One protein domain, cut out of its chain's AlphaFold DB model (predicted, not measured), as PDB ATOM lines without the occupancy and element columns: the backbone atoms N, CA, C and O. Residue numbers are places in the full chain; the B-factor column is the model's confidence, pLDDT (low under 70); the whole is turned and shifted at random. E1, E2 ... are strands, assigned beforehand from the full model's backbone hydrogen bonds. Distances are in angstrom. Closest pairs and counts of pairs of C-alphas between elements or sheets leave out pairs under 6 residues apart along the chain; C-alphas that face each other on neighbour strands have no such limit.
ATOM      1  N   VAL A 440      11.815   7.537 -38.870       89.62
ATOM      2  CA  VAL A 440      13.112   8.034 -39.352       89.62
ATOM      3  C   VAL A 440      13.124   9.553 -39.387       89.62
ATOM      4  O   VAL A 440      12.162  10.178 -39.827       89.62
ATOM      5  N   ASN A 441      14.205  10.155 -38.901       96.06
ATOM      6  CA  ASN A 441      14.444  11.581 -39.030       96.06
ATOM      7  C   ASN A 441      15.110  11.831 -40.380       96.06
ATOM      8  O   ASN A 441      16.198  11.310 -40.631       96.06
ATOM      9  N   ILE A 442      14.450  12.577 -41.262       97.19
ATOM     10  CA  ILE A 442      14.865  12.718 -42.656       97.19
ATOM     11  C   ILE A 442      14.767  14.157 -43.168       97.19
ATOM     12  O   ILE A 442      13.973  14.971 -42.695       97.19
ATOM     13  N   SER A 443      15.551  14.457 -44.200       97.19
ATOM     14  CA  SER A 443      15.272  15.555 -45.129       97.19
ATOM     15  C   SER A 443      14.832  15.016 -46.478       97.19
ATOM     16  O   SER A 443      15.296  13.959 -46.905       97.19
ATOM     17  N   LEU A 444      13.954  15.755 -47.159       96.31
ATOM     18  CA  LEU A 444      13.472  15.412 -48.492       96.31
ATOM     19  C   LEU A 444      13.641  16.598 -49.442       96.31
ATOM     20  O   LEU A 444      13.095  17.683 -49.224       96.31
ATOM     21  N   GLN A 445      14.373  16.376 -50.533       95.94
ATOM     22  CA  GLN A 445      14.648  17.391 -51.548       95.94
ATOM     23  C   GLN A 445      14.454  16.821 -52.956       95.94
ATOM     24  O   GLN A 445      14.916  15.725 -53.253       95.94
ATOM     25  N   LYS A 446      13.837  17.582 -53.861       92.75
ATOM     26  CA  LYS A 446      13.938  17.344 -55.305       92.75
ATOM     27  C   LYS A 446      15.278  17.898 -55.785       92.75
ATOM     28  O   LYS A 446      15.582  19.061 -55.513       92.75
ATOM     29  N   VAL A 447      16.061  17.095 -56.498       93.69
ATOM     30  CA  VAL A 447      17.417  17.452 -56.950       93.69
ATOM     31  C   VAL A 447      17.602  17.182 -58.446       93.69
ATOM     32  O   VAL A 447      16.862  16.405 -59.051       93.69
ATOM     33  N   ASN A 448      18.598  17.824 -59.055       90.94
ATOM     34  CA  ASN A 448      19.095  17.438 -60.376       90.94
ATOM     35  C   ASN A 448      19.969  16.171 -60.277       90.94
ATOM     36  O   ASN A 448      20.391  15.772 -59.192       90.94
ATOM     37  N   ALA A 449      20.314  15.565 -61.419       89.50
ATOM     38  CA  ALA A 449      21.197  14.392 -61.468       89.50
ATOM     39  C   ALA A 449      22.580  14.621 -60.811       89.50
ATOM     40  O   ALA A 449      23.174  13.679 -60.292       89.50
ATOM     41  N   ASP A 450      23.075  15.864 -60.788       89.88
ATOM     42  CA  ASP A 450      24.333  16.261 -60.133       89.88
ATOM     43  C   ASP A 450      24.216  16.457 -58.605       89.88
ATOM     44  O   ASP A 450      25.224  16.660 -57.929       89.88
ATOM     45  N   GLY A 451      23.004  16.365 -58.049       86.56
ATOM     46  CA  GLY A 451      22.718  16.525 -56.621       86.56
ATOM     47  C   GLY A 451      22.443  17.964 -56.185       86.56
ATOM     48  O   GLY A 451      22.214  18.196 -54.997       86.56
ATOM     49  N   SER A 452      22.436  18.933 -57.109       87.06
ATOM     50  CA  SER A 452      22.025  20.307 -56.808       87.06
ATOM     51  C   SER A 452      20.529  20.363 -56.469       87.06
ATOM     52  O   SER A 452      19.693  19.792 -57.175       87.06
ATOM     53  N   SER A 453      20.186  21.031 -55.362       86.75
ATOM     54  CA  SER A 453      18.798  21.118 -54.896       86.75
ATOM     55  C   SER A 453      17.960  22.038 -55.781       86.75
ATOM     56  O   SER A 453      18.351  23.167 -56.076       86.75
ATOM     57  N   ILE A 454      16.795  21.534 -56.188       87.38
ATOM     58  CA  ILE A 454      15.749  22.270 -56.905       87.38
ATOM     59  C   ILE A 454      14.693  22.755 -55.905       87.38
ATOM     60  O   ILE A 454      14.186  23.870 -56.010       87.38
ATOM     61  N   THR A 455      14.308  21.905 -54.949       88.62
ATOM     62  CA  THR A 455      13.259  22.203 -53.964       88.62
ATOM     63  C   THR A 455      13.459  21.357 -52.716       88.62
ATOM     64  O   THR A 455      13.486  20.135 -52.812       88.62
ATOM     65  N   THR A 456      13.538  21.986 -51.546       91.19
ATOM     66  CA  THR A 456      13.465  21.294 -50.251       91.19
ATOM     67  C   THR A 456      12.013  21.261 -49.791       91.19
ATOM     68  O   THR A 456      11.379  22.312 -49.726       91.19
ATOM     69  N   TYR A 457      11.491  20.075 -49.477       86.62
ATOM     70  CA  TYR A 457      10.144  19.916 -48.919       86.62
ATOM     71  C   TYR A 457      10.157  20.100 -47.399       86.62
ATOM     72  O   TYR A 457       9.323  20.824 -46.864       86.62
ATOM     73  N   PHE A 458      11.132  19.479 -46.729       90.75
ATOM     74  CA  PHE A 458      11.410  19.596 -45.297       90.75
ATOM     75  C   PHE A 458      12.833  19.101 -44.990       90.75
ATOM     76  O   PHE A 458      13.469  18.447 -45.826       90.75
ATOM     77  N   ASP A 459      13.339  19.433 -43.801       94.94
ATOM     78  CA  ASP A 459      14.705  19.138 -43.366       94.94
ATOM     79  C   ASP A 459      14.734  18.771 -41.873       94.94
ATOM     80  O   ASP A 459      14.313  19.568 -41.036       94.94
ATOM     81  N   GLY A 460      15.191  17.560 -41.537       93.44
ATOM     82  CA  GLY A 460      15.311  17.083 -40.153       93.44
ATOM     83  C   GLY A 460      13.989  16.716 -39.460       93.44
ATOM     84  O   GLY A 460      13.903  16.792 -38.232       93.44
ATOM     85  N   HIS A 461      12.949  16.345 -40.211       90.31
ATOM     86  CA  HIS A 461      11.638  15.985 -39.656       90.31
ATOM     87  C   HIS A 461      11.565  14.487 -39.340       90.31
ATOM     88  O   HIS A 461      12.098  13.664 -40.083       90.31
ATOM     89  N   TRP A 462      10.872  14.113 -38.260       84.62
ATOM     90  CA  TRP A 462      10.524  12.711 -38.009       84.62
ATOM     91  C   TRP A 462       9.355  12.296 -38.900       84.62
ATOM     92  O   TRP A 462       8.318  12.960 -38.929       84.62
ATOM     93  N   CYS A 463       9.515  11.189 -39.616       82.25
ATOM     94  CA  CYS A 463       8.528  10.698 -40.563       82.25
ATOM     95  C   CYS A 463       8.344   9.179 -40.465       82.25
ATOM     96  O   CYS A 463       9.275   8.446 -40.117       82.25
ATOM     97  N   TYR A 464       7.163   8.707 -40.862       77.44
ATOM     98  CA  TYR A 464       6.988   7.329 -41.317       77.44
ATOM     99  C   TYR A 464       7.300   7.261 -42.809       77.44
ATOM    100  O   TYR A 464       6.833   8.099 -43.577       77.44
ATOM    101  N   VAL A 465       8.086   6.267 -43.215       79.25
ATOM    102  CA  VAL A 465       8.440   6.000 -44.614       79.25
ATOM    103  C   VAL A 465       7.872   4.635 -44.981       79.25
ATOM    104  O   VAL A 465       8.051   3.682 -44.233       79.25
ATOM    105  N   ILE A 466       7.158   4.547 -46.102       75.12
ATOM    106  CA  ILE A 466       6.359   3.382 -46.499       75.12
ATOM    107  C   ILE A 466       6.773   2.964 -47.924       75.12
ATOM    108  O   ILE A 466       6.474   3.699 -48.872       75.12
ATOM    109  N   PRO A 467       7.487   1.833 -48.101       76.50
ATOM    110  CA  PRO A 467       7.892   1.317 -49.410       76.50
ATOM    111  C   PRO A 467       6.788   0.485 -50.083       76.50
ATOM    112  O   PRO A 467       6.061  -0.240 -49.408       76.50
ATOM    113  N   TYR A 468       6.701   0.543 -51.416       58.84
ATOM    114  CA  TYR A 468       5.612  -0.091 -52.181       58.84
ATOM    115  C   TYR A 468       5.937  -1.476 -52.764       58.84
ATOM    116  O   TYR A 468       5.050  -2.319 -52.861       58.84
ATOM    117  N   GLU A 469       7.181  -1.725 -53.184       68.00
ATOM    118  CA  GLU A 469       7.548  -2.901 -53.998       68.00
ATOM    119  C   GLU A 469       8.497  -3.878 -53.290       68.00
ATOM    120  O   GLU A 469       8.475  -5.081 -53.555       68.00
ATOM    121  N   LYS A 470       9.388  -3.368 -52.432       77.44
ATOM    122  CA  LYS A 470      10.455  -4.135 -51.772       77.44
ATOM    123  C   LYS A 470      10.812  -3.554 -50.408       77.44
ATOM    124  O   LYS A 470      10.801  -2.338 -50.220       77.44
ATOM    125  N   THR A 471      11.168  -4.438 -49.475       80.12
ATOM    126  CA  THR A 471      11.637  -4.066 -48.135       80.12
ATOM    127  C   THR A 471      12.762  -3.045 -48.253       80.12
ATOM    128  O   THR A 471      13.691  -3.212 -49.047       80.12
ATOM    129  N   LEU A 472      12.653  -1.978 -47.472       87.38
ATOM    130  CA  LEU A 472      13.554  -0.844 -47.472       87.38
ATOM    131  C   LEU A 472      14.359  -0.845 -46.173       87.38
ATOM    132  O   LEU A 472      13.806  -0.645 -45.095       87.38
ATOM    133  N   GLN A 473      15.669  -1.045 -46.278       94.31
ATOM    134  CA  GLN A 473      16.582  -0.791 -45.170       94.31
ATOM    135  C   GLN A 473      17.029   0.675 -45.215       94.31
ATOM    136  O   GLN A 473      17.501   1.142 -46.253       94.31
ATOM    137  N   LEU A 474      16.875   1.390 -44.100       95.75
ATOM    138  CA  LEU A 474      17.353   2.760 -43.921       95.75
ATOM    139  C   LEU A 474      18.372   2.808 -42.783       95.75
ATOM    140  O   LEU A 474      18.033   2.559 -41.626       95.75
ATOM    141  N   ASP A 475      19.611   3.157 -43.116       97.62
ATOM    142  CA  ASP A 475      20.683   3.356 -42.149       97.62
ATOM    143  C   ASP A 475      20.888   4.852 -41.874       97.62
ATOM    144  O   ASP A 475      20.773   5.706 -42.758       97.62
ATOM    145  N   THR A 476      21.233   5.162 -40.631       97.25
ATOM    146  CA  THR A 476      21.509   6.515 -40.151       97.25
ATOM    147  C   THR A 476      22.761   7.096 -40.824       97.25
ATOM    148  O   THR A 476      23.750   6.406 -41.065       97.25
ATOM    149  N   ASN A 477      22.725   8.398 -41.112       96.69
ATOM    150  CA  ASN A 477      23.698   9.188 -41.874       96.69
ATOM    151  C   ASN A 477      23.863   8.817 -43.364       96.69
ATOM    152  O   ASN A 477      24.741   9.385 -44.018       96.69
ATOM    153  N   LYS A 478      23.030   7.933 -43.938       97.75
ATOM    154  CA  LYS A 478      23.026   7.667 -45.389       97.75
ATOM    155  C   LYS A 478      22.127   8.621 -46.175       97.75
ATOM    156  O   LYS A 478      21.096   9.102 -45.701       97.75
ATOM    157  N   THR A 479      22.509   8.848 -47.428       97.88
ATOM    158  CA  THR A 479      21.727   9.551 -48.445       97.88
ATOM    159  C   THR A 479      21.234   8.583 -49.514       97.88
ATOM    160  O   THR A 479      22.016   7.925 -50.199       97.88
ATOM    161  N   TYR A 480      19.926   8.578 -49.722       97.88
ATOM    162  CA  TYR A 480      19.224   7.763 -50.699       97.88
ATOM    163  C   TYR A 480      18.724   8.616 -51.868       97.88
ATOM    164  O   TYR A 480      18.239   9.734 -51.680       97.88
ATOM    165  N   ALA A 481      18.792   8.064 -53.079       97.44
ATOM    166  CA  ALA A 481      18.113   8.603 -54.253       97.44
ATOM    167  C   ALA A 481      16.837   7.801 -54.551       97.44
ATOM    168  O   ALA A 481      16.928   6.638 -54.944       97.44
ATOM    169  N   ILE A 482      15.659   8.413 -54.410       96.06
ATOM    170  CA  ILE A 482      14.387   7.826 -54.857       96.06
ATOM    171  C   ILE A 482      14.237   8.142 -56.352       96.06
ATOM    172  O   ILE A 482      14.068   9.303 -56.737       96.06
ATOM    173  N   THR A 483      14.418   7.125 -57.198       95.44
ATOM    174  CA  THR A 483      14.429   7.229 -58.670       95.44
ATOM    175  C   THR A 483      14.442   5.835 -59.308       95.44
ATOM    176  O   THR A 483      15.029   4.911 -58.751       95.44
ATOM    177  N   LEU A 484      13.876   5.682 -60.512       92.62
ATOM    178  CA  LEU A 484      14.061   4.467 -61.327       92.62
ATOM    179  C   LEU A 484      15.320   4.530 -62.214       92.62
ATOM    180  O   LEU A 484      15.668   3.557 -62.882       92.62
ATOM    181  N   SER A 485      16.042   5.656 -62.204       91.81
ATOM    182  CA  SER A 485      17.221   5.854 -63.042       91.81
ATOM    183  C   SER A 485      18.344   4.867 -62.723       91.81
ATOM    184  O   SER A 485      18.816   4.763 -61.588       91.81
ATOM    185  N   ASN A 486      18.882   4.214 -63.755       90.19
ATOM    186  CA  ASN A 486      20.065   3.359 -63.629       90.19
ATOM    187  C   ASN A 486      21.389   4.149 -63.524       90.19
ATOM    188  O   ASN A 486      22.397   3.571 -63.123       90.19
ATOM    189  N   ALA A 487      21.403   5.462 -63.789       88.06
ATOM    190  CA  ALA A 487      22.612   6.295 -63.749       88.06
ATOM    191  C   ALA A 487      23.294   6.307 -62.367       88.06
ATOM    192  O   ALA A 487      22.618   6.385 -61.342       88.06
ATOM    193  N   THR A 488      24.625   6.226 -62.302       90.56
ATOM    194  CA  THR A 488      25.371   6.346 -61.035       90.56
ATOM    195  C   THR A 488      25.307   7.787 -60.524       90.56
ATOM    196  O   THR A 488      25.624   8.712 -61.267       90.56
ATOM    197  N   LEU A 489      24.916   7.977 -59.262       94.31
ATOM    198  CA  LEU A 489      24.730   9.289 -58.638       94.31
ATOM    199  C   LEU A 489      25.804   9.475 -57.563       94.31
ATOM    200  O   LEU A 489      25.817   8.747 -56.581       94.31
ATOM    201  N   SER A 490      26.713  10.434 -57.738       94.38
ATOM    202  CA  SER A 490      27.873  10.621 -56.844       94.38
ATOM    203  C   SER A 490      27.539  11.210 -55.467       94.38
ATOM    204  O   SER A 490      28.431  11.363 -54.640       94.38
ATOM    205  N   TRP A 491      26.283  11.604 -55.251       94.56
ATOM    206  CA  TRP A 491      25.772  12.238 -54.030       94.56
ATOM    207  C   TRP A 491      24.852  11.327 -53.208       94.56
ATOM    208  O   TRP A 491      24.401  11.744 -52.143       94.56
ATOM    209  N   ALA A 492      24.537  10.133 -53.715       96.50
ATOM    210  CA  ALA A 492      23.711   9.139 -53.047       96.50
ATOM    211  C   ALA A 492      24.550   7.896 -52.761       96.50
ATOM    212  O   ALA A 492      25.214   7.371 -53.655       96.50
ATOM    213  N   ASP A 493      24.480   7.422 -51.523       97.31
ATOM    214  CA  ASP A 493      25.099   6.171 -51.098       97.31
ATOM    215  C   ASP A 493      24.339   4.983 -51.707       97.31
ATOM    216  O   ASP A 493      24.943   4.019 -52.178       97.31
ATOM    217  N   GLU A 494      23.004   5.082 -51.754       96.25
ATOM    218  CA  GLU A 494      22.108   4.029 -52.240       96.25
ATOM    219  C   GLU A 494      20.904   4.570 -53.029       96.25
ATOM    220  O   GLU A 494      20.617   5.770 -53.058       96.25
ATOM    221  N   LYS A 495      20.174   3.667 -53.699       95.25
ATOM    222  CA  LYS A 495      18.985   4.002 -54.493       95.25
ATOM    223  C   LYS A 495      17.742   3.276 -54.014       95.25
ATOM    224  O   LYS A 495      17.709   2.049 -53.942       95.25
ATOM    225  N   ILE A 496      16.669   4.038 -53.865       94.75
ATOM    226  CA  ILE A 496      15.321   3.527 -53.664       94.75
ATOM    227  C   ILE A 496      14.642   3.508 -55.033       94.75
ATOM    228  O   ILE A 496      13.997   4.461 -55.461       94.75
ATOM    229  N   MET A 497      14.864   2.412 -55.761       93.50
ATOM    230  CA  MET A 497      14.218   2.159 -57.053       93.50
ATOM    231  C   MET A 497      12.848   1.516 -56.822       93.50
ATOM    232  O   MET A 497      12.732   0.304 -56.989       93.50
ATOM    233  N   GLN A 498      11.908   2.300 -56.295       84.06
ATOM    234  CA  GLN A 498      10.490   1.990 -56.064       84.06
ATOM    235  C   GLN A 498       9.769   3.268 -55.609       84.06
ATOM    236  O   GLN A 498      10.429   4.196 -55.129       84.06
ATOM    237  N   ASP A 499       8.441   3.285 -55.682       80.69
ATOM    238  CA  ASP A 499       7.623   4.338 -55.076       80.69
ATOM    239  C   ASP A 499       7.681   4.297 -53.537       80.69
ATOM    240  O   ASP A 499       7.877   3.243 -52.917       80.69
ATOM    241  N   VAL A 500       7.520   5.471 -52.918       76.56
ATOM    242  CA  VAL A 500       7.580   5.660 -51.461       76.56
ATOM    243  C   VAL A 500       6.527   6.673 -51.021       76.56
ATOM    244  O   VAL A 500       6.455   7.769 -51.574       76.56
ATOM    245  N   THR A 501       5.771   6.356 -49.972       75.25
ATOM    246  CA  THR A 501       4.937   7.340 -49.263       75.25
ATOM    247  C   THR A 501       5.620   7.744 -47.965       75.25
ATOM    248  O   THR A 501       6.174   6.905 -47.256       75.25
ATOM    249  N   ILE A 502       5.595   9.038 -47.656       75.56
ATOM    250  CA  ILE A 502       6.158   9.609 -46.433       75.56
ATOM    251  C   ILE A 502       5.062  10.375 -45.694       75.56
ATOM    252  O   ILE A 502       4.416  11.244 -46.280       75.56
ATOM    253  N   PHE A 503       4.873  10.074 -44.410       66.50
ATOM    254  CA  PHE A 503       4.039  10.867 -43.508       66.50
ATOM    255  C   PHE A 503       4.926  11.666 -42.556       66.50
ATOM    256  O   PHE A 503       5.656  11.084 -41.754       66.50
ATOM    257  N   ASP A 504       4.876  12.992 -42.663       72.12
ATOM    258  CA  ASP A 504       5.626  13.916 -41.812       72.12
ATOM    259  C   ASP A 504       4.867  14.173 -40.504       72.12
ATOM    260  O   ASP A 504       3.803  14.794 -40.512       72.12
ATOM    261  N   LEU A 505       5.436  13.736 -39.376       59.38
ATOM    262  CA  LEU A 505       4.834  13.868 -38.045       59.38
ATOM    263  C   LEU A 505       4.802  15.311 -37.534       59.38
ATOM    264  O   LEU A 505       4.031  15.623 -36.632       59.38
ATOM    265  N   GLN A 506       5.640  16.192 -38.080       70.75
ATOM    266  CA  GLN A 506       5.729  17.580 -37.642       70.75
ATOM    267  C   GLN A 506       4.748  18.487 -38.392       70.75
ATOM    268  O   GLN A 506       4.228  19.437 -37.805       70.75
ATOM    269  N   THR A 507       4.479  18.214 -39.674       59.34
ATOM    270  CA  THR A 507       3.488  18.979 -40.460       59.34
ATOM    271  C   THR A 507       2.160  18.258 -40.690       59.34
ATOM    272  O   THR A 507       1.234  18.878 -41.210       59.34
ATOM    273  N   MET A 508       2.044  16.991 -40.275       50.16
ATOM    274  CA  MET A 508       0.886  16.109 -40.487       50.16
ATOM    275  C   MET A 508       0.521  15.935 -41.972       50.16
ATOM    276  O   MET A 508      -0.649  15.784 -42.326       50.16
ATOM    277  N   LYS A 509       1.526  15.973 -42.858       52.66
ATOM    278  CA  LYS A 509       1.352  15.892 -44.316       52.66
ATOM    279  C   LYS A 509       1.783  14.549 -44.883       52.66
ATOM    280  O   LYS A 509       2.824  14.008 -44.517       52.66
ATOM    281  N   TYR A 510       1.006  14.077 -45.854       55.50
ATOM    282  CA  TYR A 510       1.368  12.962 -46.722       55.50
ATOM    283  C   TYR A 510       2.076  13.457 -47.986       55.50
ATOM    284  O   TYR A 510       1.593  14.357 -48.677       55.50
ATOM    285  N   TYR A 511       3.196  12.813 -48.302       61.69
ATOM    286  CA  TYR A 511       3.971  12.994 -49.520       61.69
ATOM    287  C   TYR A 511       4.060  11.650 -50.243       61.69
ATOM    288  O   TYR A 511       4.731  10.736 -49.765       61.69
ATOM    289  N   THR A 512       3.416  11.528 -51.401       72.81
ATOM    290  CA  THR A 512       3.570  10.355 -52.273       72.81
ATOM    291  C   THR A 512       4.647  10.652 -53.309       72.81
ATOM    292  O   THR A 512       4.518  11.588 -54.101       72.81
ATOM    293  N   ILE A 513       5.730   9.878 -53.285       78.38
ATOM    294  CA  ILE A 513       6.903  10.059 -54.138       78.38
ATOM    295  C   ILE A 513       6.928   8.941 -55.172       78.38
ATOM    296  O   ILE A 513       7.325   7.812 -54.882       78.38
ATOM    297  N   TYR A 514       6.544   9.289 -56.397       78.75
ATOM    298  CA  TYR A 514       6.652   8.402 -57.547       78.75
ATOM    299  C   TYR A 514       8.090   8.392 -58.077       78.75
ATOM    300  O   TYR A 514       8.636   9.433 -58.470       78.75
ATOM    301  N   ALA A 515       8.716   7.219 -58.094       83.38
ATOM    302  CA  ALA A 515      10.032   7.021 -58.666       83.38
ATOM    303  C   ALA A 515       9.924   6.974 -60.196       83.38
ATOM    304  O   ALA A 515       9.218   6.157 -60.777       83.38
ATOM    305  N   VAL A 516      10.666   7.846 -60.879       84.94
ATOM    306  CA  VAL A 516      10.723   7.895 -62.350       84.94
ATOM    307  C   VAL A 516      12.170   8.015 -62.828       84.94
ATOM    308  O   VAL A 516      13.063   8.331 -62.042       84.94
ATOM    309  N   ASN A 517      12.425   7.735 -64.107       84.25
ATOM    310  CA  ASN A 517      13.787   7.670 -64.663       84.25
ATOM    311  C   ASN A 517      14.523   9.020 -64.696       84.25
ATOM    312  O   ASN A 517      15.749   9.048 -64.573       84.25
ATOM    313  N   ASP A 518      13.776  10.117 -64.849       83.75
ATOM    314  CA  ASP A 518      14.320  11.451 -65.145       83.75
ATOM    315  C   ASP A 518      14.128  12.455 -63.991       83.75
ATOM    316  O   ASP A 518      14.362  13.651 -64.143       83.75
ATOM    317  N   THR A 519      13.671  11.987 -62.825       85.31
ATOM    318  CA  THR A 519      13.547  12.799 -61.604       85.31
ATOM    319  C   THR A 519      14.239  12.099 -60.443       85.31
ATOM    320  O   THR A 519      14.193  10.875 -60.318       85.31
ATOM    321  N   PHE A 520      14.877  12.903 -59.597       91.62
ATOM    322  CA  PHE A 520      15.660  12.453 -58.458       91.62
ATOM    323  C   PHE A 520      15.146  13.152 -57.202       91.62
ATOM    324  O   PHE A 520      15.132  14.384 -57.132       91.62
ATOM    325  N   TYR A 521      14.754  12.368 -56.201       95.94
ATOM    326  CA  TYR A 521      14.541  12.880 -54.852       95.94
ATOM    327  C   TYR A 521      15.674  12.397 -53.959       95.94
ATOM    328  O   TYR A 521      15.958  11.202 -53.887       95.94
ATOM    329  N   LYS A 522      16.339  13.342 -53.301       96.69
ATOM    330  CA  LYS A 522      17.359  13.095 -52.293       96.69
ATOM    331  C   LYS A 522      16.671  12.998 -50.938       96.69
ATOM    332  O   LYS A 522      16.067  13.973 -50.491       96.69
ATOM    333  N   MET A 523      16.797  11.841 -50.300       97.31
ATOM    334  CA  MET A 523      16.393  11.618 -48.917       97.31
ATOM    335  C   MET A 523      17.644  11.360 -48.079       97.31
ATOM    336  O   MET A 523      18.351  10.391 -48.339       97.31
ATOM    337  N   HIS A 524      17.947  12.209 -47.102       98.00
ATOM    338  CA  HIS A 524      19.028  11.947 -46.142       98.00
ATOM    339  C   HIS A 524      18.426  11.539 -44.802       98.00
ATOM    340  O   HIS A 524      17.481  12.181 -44.355       98.00
ATOM    341  N   VAL A 525      18.963  10.488 -44.180       97.81
ATOM    342  CA  VAL A 525      18.485   9.941 -42.902       97.81
ATOM    343  C   VAL A 525      19.416  10.396 -41.781       97.81
ATOM    344  O   VAL A 525      20.544   9.928 -41.692       97.81
ATOM    345  N   TYR A 526      18.959  11.291 -40.906       96.69
ATOM    346  CA  TYR A 526      19.726  11.777 -39.749       96.69
ATOM    347  C   TYR A 526      19.650  10.848 -38.532       96.69
ATOM    348  O   TYR A 526      20.484  10.948 -37.635       96.69
ATOM    349  N   GLY A 527      18.654   9.962 -38.477       94.06
ATOM    350  CA  GLY A 527      18.493   9.006 -37.384       94.06
ATOM    351  C   GLY A 527      17.313   8.067 -37.595       94.06
ATOM    352  O   GLY A 527      16.307   8.455 -38.188       94.06
ATOM    353  N   CYS A 528      17.421   6.852 -37.072       93.62
ATOM    354  CA  CYS A 528      16.345   5.869 -37.049       93.62
ATOM    355  C   CYS A 528      15.919   5.593 -35.600       93.62
ATOM    356  O   CYS A 528      16.745   5.588 -34.685       93.62
ATOM    357  N   MET A 529      14.628   5.350 -35.386       81.00
ATOM    358  CA  MET A 529      14.095   4.844 -34.125       81.00
ATOM    359  C   MET A 529      13.214   3.632 -34.385       81.00
ATOM    360  O   MET A 529      12.346   3.703 -35.251       81.00
ATOM    361  N   GLU A 530      13.409   2.571 -33.610       77.81
ATOM    362  CA  GLU A 530      12.581   1.364 -33.580       77.81
ATOM    363  C   GLU A 530      12.011   1.213 -32.166       77.81
ATOM    364  O   GLU A 530      12.739   1.323 -31.184       77.81
ATOM    365  N   ASN A 531      10.692   1.043 -32.044       64.06
ATOM    366  CA  ASN A 531       9.979   1.063 -30.755       64.06
ATOM    367  C   ASN A 531      10.315   2.282 -29.861       64.06
ATOM    368  O   ASN A 531      10.403   2.162 -28.643       64.06
ATOM    369  N   ASN A 532      10.488   3.464 -30.470       65.19
ATOM    370  CA  ASN A 532      10.971   4.706 -29.833       65.19
ATOM    371  C   ASN A 532      12.416   4.677 -29.277       65.19
ATOM    372  O   ASN A 532      12.879   5.714 -28.798       65.19
ATOM    373  N   GLU A 533      13.162   3.577 -29.393       71.06
ATOM    374  CA  GLU A 533      14.598   3.531 -29.089       71.06
ATOM    375  C   GLU A 533      15.429   3.900 -30.326       71.06
ATOM    376  O   GLU A 533      15.075   3.556 -31.452       71.06
ATOM    377  N   SER A 534      16.541   4.620 -30.143       87.69
ATOM    378  CA  SER A 534      17.417   5.011 -31.258       87.69
ATOM    379  C   SER A 534      18.219   3.813 -31.765       87.69
ATOM    380  O   SER A 534      18.907   3.160 -30.981       87.69
ATOM    381  N   VAL A 535      18.202   3.583 -33.077       91.00
ATOM    382  CA  VAL A 535      18.922   2.485 -33.742       91.00
ATOM    383  C   VAL A 535      19.752   3.001 -34.916       91.00
ATOM    384  O   VAL A 535      19.375   3.968 -35.578       91.00
ATOM    385  N   ASP A 536      20.882   2.353 -35.205       95.19
ATOM    386  CA  ASP A 536      21.748   2.745 -36.329       95.19
ATOM    387  C   ASP A 536      21.095   2.463 -37.694       95.19
ATOM    388  O   ASP A 536      21.340   3.184 -38.659       95.19
ATOM    389  N   SER A 537      20.241   1.441 -37.772       93.62
ATOM    390  CA  SER A 537      19.580   0.971 -38.995       93.62
ATOM    391  C   SER A 537      18.171   0.480 -38.704       93.62
ATOM    392  O   SER A 537      17.956  -0.145 -37.667       93.62
ATOM    393  N   ILE A 538      17.247   0.661 -39.643       88.69
ATOM    394  CA  ILE A 538      15.874   0.168 -39.536       88.69
ATOM    395  C   ILE A 538      15.454  -0.569 -40.806       88.69
ATOM    396  O   ILE A 538      15.746  -0.131 -41.920       88.69
ATOM    397  N   THR A 539      14.776  -1.704 -40.643       85.06
ATOM    398  CA  THR A 539      14.238  -2.485 -41.767       85.06
ATOM    399  C   THR A 539      12.739  -2.259 -41.859       85.06
ATOM    400  O   THR A 539      11.960  -2.805 -41.082       85.06
ATOM    401  N   ILE A 540      12.330  -1.453 -42.831       77.25
ATOM    402  CA  ILE A 540      10.929  -1.196 -43.137       77.25
ATOM    403  C   ILE A 540      10.504  -2.241 -44.163       77.25
ATOM    404  O   ILE A 540      10.812  -2.140 -45.352       77.25
ATOM    405  N   ASN A 541       9.842  -3.296 -43.690       69.69
ATOM    406  CA  ASN A 541       9.309  -4.333 -44.567       69.69
ATOM    407  C   ASN A 541       8.304  -3.754 -45.568       69.69
ATOM    408  O   ASN A 541       7.725  -2.696 -45.323       69.69
ATOM    409  N   ILE A 542       8.084  -4.456 -46.687       55.31
ATOM    410  CA  ILE A 542       6.951  -4.138 -47.562       55.31
ATOM    411  C   ILE A 542       5.686  -4.257 -46.713       55.31
ATOM    412  O   ILE A 542       5.247  -5.364 -46.400       55.31
ATOM    413  N   THR A 543       5.069  -3.133 -46.367       48.94
ATOM    414  CA  THR A 543       3.633  -3.106 -46.127       48.94
ATOM    415  C   THR A 543       2.999  -3.187 -47.502       48.94
ATOM    416  O   THR A 543       2.685  -2.182 -48.134       48.94
ATOM    417  N   ASN A 544       2.868  -4.417 -47.998       35.50
ATOM    418  CA  ASN A 544       2.048  -4.695 -49.165       35.50
ATOM    419  C   ASN A 544       0.685  -4.020 -48.908       35.50
ATOM    420  O   ASN A 544       0.173  -4.136 -47.789       35.50
ATOM    421  N   PRO A 545       0.071  -3.319 -49.872       36.91
ATOM    422  CA  PRO A 545      -1.280  -2.793 -49.684       36.91
ATOM    423  C   PRO A 545      -2.282  -3.888 -49.267       36.91
ATOM    424  O   PRO A 545      -3.246  -3.608 -48.558       36.91
ATOM    425  N   ASP A 546      -1.993  -5.149 -49.619       32.03
ATOM    426  CA  ASP A 546      -2.714  -6.337 -49.157       32.03
ATOM    427  C   ASP A 546      -2.223  -6.927 -47.808       32.03
ATOM    428  O   ASP A 546      -2.939  -7.751 -47.245       32.03
ATOM    429  N   ASP A 547      -1.083  -6.516 -47.237       34.00
ATOM    430  CA  ASP A 547      -0.628  -6.876 -45.866       34.00
ATOM    431  C   ASP A 547      -0.915  -5.764 -44.833       34.00
ATOM    432  O   ASP A 547      -0.967  -6.026 -43.633       34.00
ATOM    433  N   LEU A 548      -1.259  -4.553 -45.292       36.41
ATOM    434  CA  LEU A 548      -2.129  -3.636 -44.538       36.41
ATOM    435  C   LEU A 548      -3.537  -4.229 -44.327       36.41
ATOM    436  O   LEU A 548      -4.329  -3.675 -43.565       36.41
ATOM    437  N   SER A 549      -3.860  -5.369 -44.955       32.09
ATOM    438  CA  SER A 549      -5.085  -6.100 -44.657       32.09
ATOM    439  C   SER A 549      -4.980  -6.985 -43.419       32.09
ATOM    440  O   SER A 549      -3.993  -7.681 -43.216       32.09
ATOM    441  N   ASN A 550      -6.083  -7.020 -42.667       28.42
ATOM    442  CA  ASN A 550      -6.558  -8.025 -41.709       28.42
ATOM    443  C   ASN A 550      -5.627  -8.432 -40.553       28.42
ATOM    444  O   ASN A 550      -6.057  -8.411 -39.406       28.42
ATOM    445  N   TYR A 551      -4.374  -8.785 -40.822       28.80
ATOM    446  CA  TYR A 551      -3.405  -9.247 -39.833       28.80
ATOM    447  C   TYR A 551      -2.843  -8.113 -38.956       28.80
ATOM    448  O   TYR A 551      -2.543  -8.355 -37.792       28.80
ATOM    449  N   MET A 552      -2.752  -6.878 -39.477       31.44
ATOM    450  CA  MET A 552      -2.450  -5.679 -38.670       31.44
ATOM    451  C   MET A 552      -3.700  -4.920 -38.187       31.44
ATOM    452  O   MET A 552      -3.655  -4.335 -37.110       31.44
ATOM    453  N   PHE A 553      -4.802  -4.912 -38.955       31.44
ATOM    454  CA  PHE A 553      -5.932  -3.982 -38.728       31.44
ATOM    455  C   PHE A 553      -7.352  -4.586 -38.814       31.44
ATOM    456  O   PHE A 553      -8.329  -3.861 -38.665       31.44
ATOM    457  N   GLY A 554      -7.516  -5.894 -39.040       26.78
ATOM    458  CA  GLY A 554      -8.825  -6.568 -38.938       26.78
ATOM    459  C   GLY A 554      -9.821  -6.428 -40.108       26.78
ATOM    460  O   GLY A 554     -10.947  -6.906 -39.987       26.78
ATOM    461  N   PHE A 555      -9.455  -5.820 -41.245       31.05
ATOM    462  CA  PHE A 555     -10.274  -5.827 -42.477       31.05
ATOM    463  C   PHE A 555      -9.425  -5.721 -43.756       31.05
ATOM    464  O   PHE A 555      -8.207  -5.572 -43.686       31.05
ATOM    465  N   ARG A 556     -10.037  -5.878 -44.943       27.91
ATOM    466  CA  ARG A 556      -9.325  -5.994 -46.230       27.91
ATOM    467  C   ARG A 556      -9.531  -4.784 -47.140       27.91
ATOM    468  O   ARG A 556     -10.668  -4.430 -47.430       27.91
ATOM    469  N   PHE A 557      -8.431  -4.217 -47.632       31.31
ATOM    470  CA  PHE A 557      -8.436  -3.116 -48.592       31.31
ATOM    471  C   PHE A 557      -9.053  -3.539 -49.937       31.31
ATOM    472  O   PHE A 557      -8.926  -4.683 -50.375       31.31
ATOM    473  N   THR A 558      -9.730  -2.609 -50.610       28.55
ATOM    474  CA  THR A 558     -10.078  -2.711 -52.033       28.55
ATOM    475  C   THR A 558      -9.916  -1.316 -52.634       28.55
ATOM    476  O   THR A 558     -10.662  -0.420 -52.242       28.55
ATOM    477  N   PRO A 559      -8.957  -1.084 -53.549       26.48
ATOM    478  CA  PRO A 559      -8.707   0.254 -54.067       26.48
ATOM    479  C   PRO A 559      -9.885   0.737 -54.917       26.48
ATOM    480  O   PRO A 559     -10.187   0.153 -55.961       26.48
ATOM    481  N   LEU A 560     -10.504   1.844 -54.507       27.03
ATOM    482  CA  LEU A 560     -11.343   2.648 -55.388       27.03
ATOM    483  C   LEU A 560     -10.483   3.723 -56.056       27.03
ATOM    484  O   LEU A 560      -9.793   4.512 -55.418       27.03
ATOM    485  N   THR A 561     -10.495   3.688 -57.381       33.16
ATOM    486  CA  THR A 561      -9.746   4.569 -58.273       33.16
ATOM    487  C   THR A 561     -10.307   5.989 -58.279       33.16
ATOM    488  O   THR A 561     -11.505   6.137 -58.505       33.16
ATOM    489  N   TYR A 562      -9.416   6.987 -58.198       34.50
ATOM    490  CA  TYR A 562      -9.667   8.423 -58.421       34.50
ATOM    491  C   TYR A 562     -10.711   9.073 -57.495       34.50
ATOM    492  O   TYR A 562     -11.898   9.090 -57.795       34.50
ATOM    493  N   ASP A 563     -10.241   9.700 -56.418       30.86
ATOM    494  CA  ASP A 563     -10.106  11.166 -56.374       30.86
ATOM    495  C   ASP A 563      -9.113  11.557 -55.259       30.86
ATOM    496  O   ASP A 563      -8.931  10.824 -54.286       30.86
ATOM    497  N   THR A 564      -8.378  12.659 -55.443       32.97
ATOM    498  CA  THR A 564      -7.336  13.119 -54.502       32.97
ATOM    499  C   THR A 564      -7.849  14.270 -53.634       32.97
ATOM    500  O   THR A 564      -8.378  15.232 -54.195       32.97
ATOM    501  N   PRO A 565      -7.654  14.234 -52.304       33.59
ATOM    502  CA  PRO A 565      -8.163  15.247 -51.390       33.59
ATOM    503  C   PRO A 565      -7.295  16.508 -51.453       33.59
ATOM    504  O   PRO A 565      -6.078  16.431 -51.648       33.59
ATOM    505  N   GLU A 566      -7.911  17.670 -51.240       35.38
ATOM    506  CA  GLU A 566      -7.317  18.987 -51.531       35.38
ATOM    507  C   GLU A 566      -6.042  19.322 -50.718       35.38
ATOM    508  O   GLU A 566      -5.274  20.190 -51.131       35.38
ATOM    509  N   ASP A 567      -5.765  18.598 -49.625       34.38
ATOM    510  CA  ASP A 567      -4.556  18.747 -48.793       34.38
ATOM    511  C   ASP A 567      -3.415  17.752 -49.116       34.38
ATOM    512  O   ASP A 567      -2.329  17.844 -48.533       34.38
ATOM    513  N   THR A 568      -3.594  16.816 -50.061       33.66
ATOM    514  CA  THR A 568      -2.460  15.999 -50.539       33.66
ATOM    515  C   THR A 568      -1.555  16.799 -51.470       33.66
ATOM    516  O   THR A 568      -1.960  17.214 -52.555       33.66
ATOM    517  N   VAL A 569      -0.274  16.932 -51.108       38.38
ATOM    518  CA  VAL A 569       0.755  17.393 -52.051       38.38
ATOM    519  C   VAL A 569       1.127  16.224 -52.961       38.38
ATOM    520  O   VAL A 569       2.177  15.596 -52.814       38.38
ATOM    521  N   VAL A 570       0.247  15.926 -53.916       39.97
ATOM    522  CA  VAL A 570       0.556  15.029 -55.031       39.97
ATOM    523  C   VAL A 570       1.616  15.722 -55.879       39.97
ATOM    524  O   VAL A 570       1.317  16.626 -56.659       39.97
ATOM    525  N   ILE A 571       2.879  15.326 -55.709       45.94
ATOM    526  CA  ILE A 571       3.964  15.793 -56.571       45.94
ATOM    527  C   ILE A 571       3.709  15.143 -57.941       45.94
ATOM    528  O   ILE A 571       3.782  13.918 -58.046       45.94
TER     529      ILE A 571
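Overview. This is residues 440 to 571 of the 648 residues of an uncharacterized protein of Thermoplasmatales archaeon ex4484_30 (UniProt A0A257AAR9). A strongly twisted sheet of eight strands, with E2 and E8 sharply bent, curls into a small, incompletely closed barrel, and the two-strand ribbon of E3 and E10 crosses over part of it, face to face with it. From E10 a long tail without named elements, residues 541 to 571, loops away from this body; residues 560 to 566 stick out, and residues 569 to 570 return to pair with E7. The printed part has 132 residues with no named helix and ten named strands, E1 to E10 in chain order; the class is all strand, though under half of the residues, 62 of 132, are in named elements. The large sheet is branched and mixed, with E4 and E5 its one parallel pair, and the small sheet is antiparallel. The whole is compact, with a radius of gyration of the C-alphas of 15.1 A and spans of 44 by 37 by 29 A.

Along the chain. In the large sheet, E8 is residues 520 to 530, 27.4 A from first to last C-alpha, and it bends by 68 degrees at residue 526. E1 is residues 440 to 447, 20.4 A long, and begins at C-alpha 440, (13.112, 8.034, -39.352). E2, residues 453 to 467, is the longest strand by residues; it measures 23.3 A and bends by 109 degrees at residue 462. E6 is residues 500 to 504 and E7 residues 509 to 513, at 12.8 A and 12.7 A. E4 is residues 479 to 482, E5 residues 494 to 496 and E9 residues 533 to 535. The small sheet has E3, residues 472 to 475, and E10, residues 537 to 540, each 9.8 A long; E10 ends at C-alpha 540, (10.929, -1.196, -43.137).

Arrangement. In the large sheet E8 has three neighbours: E1 lies on one side of it, beside residues 520 to 528, and E4, beside 520 to 524, and E9, beside 528 to 530, on the other side. E1 and E8 are antiparallel at 176 degrees, with N 441 and O 527 at 2.8 A. E4 and E8 are antiparallel, with N 480 and O 523 at 2.8 A. E8 and E9 form a hairpin, with N 530 and O 533 at 2.9 A. E5, an edge strand, is parallel to E4, with N 496 and O 481 at 2.8 A. E1 and E2 form a hairpin, with N 442 and O 461 at 2.8 A. The pairing of E2 is staggered: residues 453 to 463 pair with E1 and residues 463 to 467 with E6, where N 466 and O 501 are 2.8 A apart. E6 and E7 form a hairpin, with N 502 and O 511 at 2.8 A; E7 is an edge strand. The closest C-alphas of E4 and E7, Ile 482 and Ile 513, are 7.8 A apart. The small sheet makes a sandwich, two sheets face to face, with the large one; the strands of the one stand at 85 degrees to those of the other. E3 and E10 are antiparallel, with N 474 and O 538 at 2.9 A. The closest C-alphas of E8 and E10 are Cys 528 and Ser 537, 6.2 A, and those of E2 and E10 are Ile 466 and Ile 540, 7.3 A.

Size, cuts and confidence. The two C-alphas farthest apart, those of Asp 450 and Gly 554, are 45.5 A from each other. The printed part has no cut. The link from E4 to E5, 11 residues, is long; that from E7 to E8 is short but not tight, and the other links between named strands are tight. Residues 511 to 512 of E7 pair with residues 569 to 570, parallel. The mean pLDDT of the printed part is 73.9; 42 residues are under 70, among them residues 507 to 511 and 541 to 571.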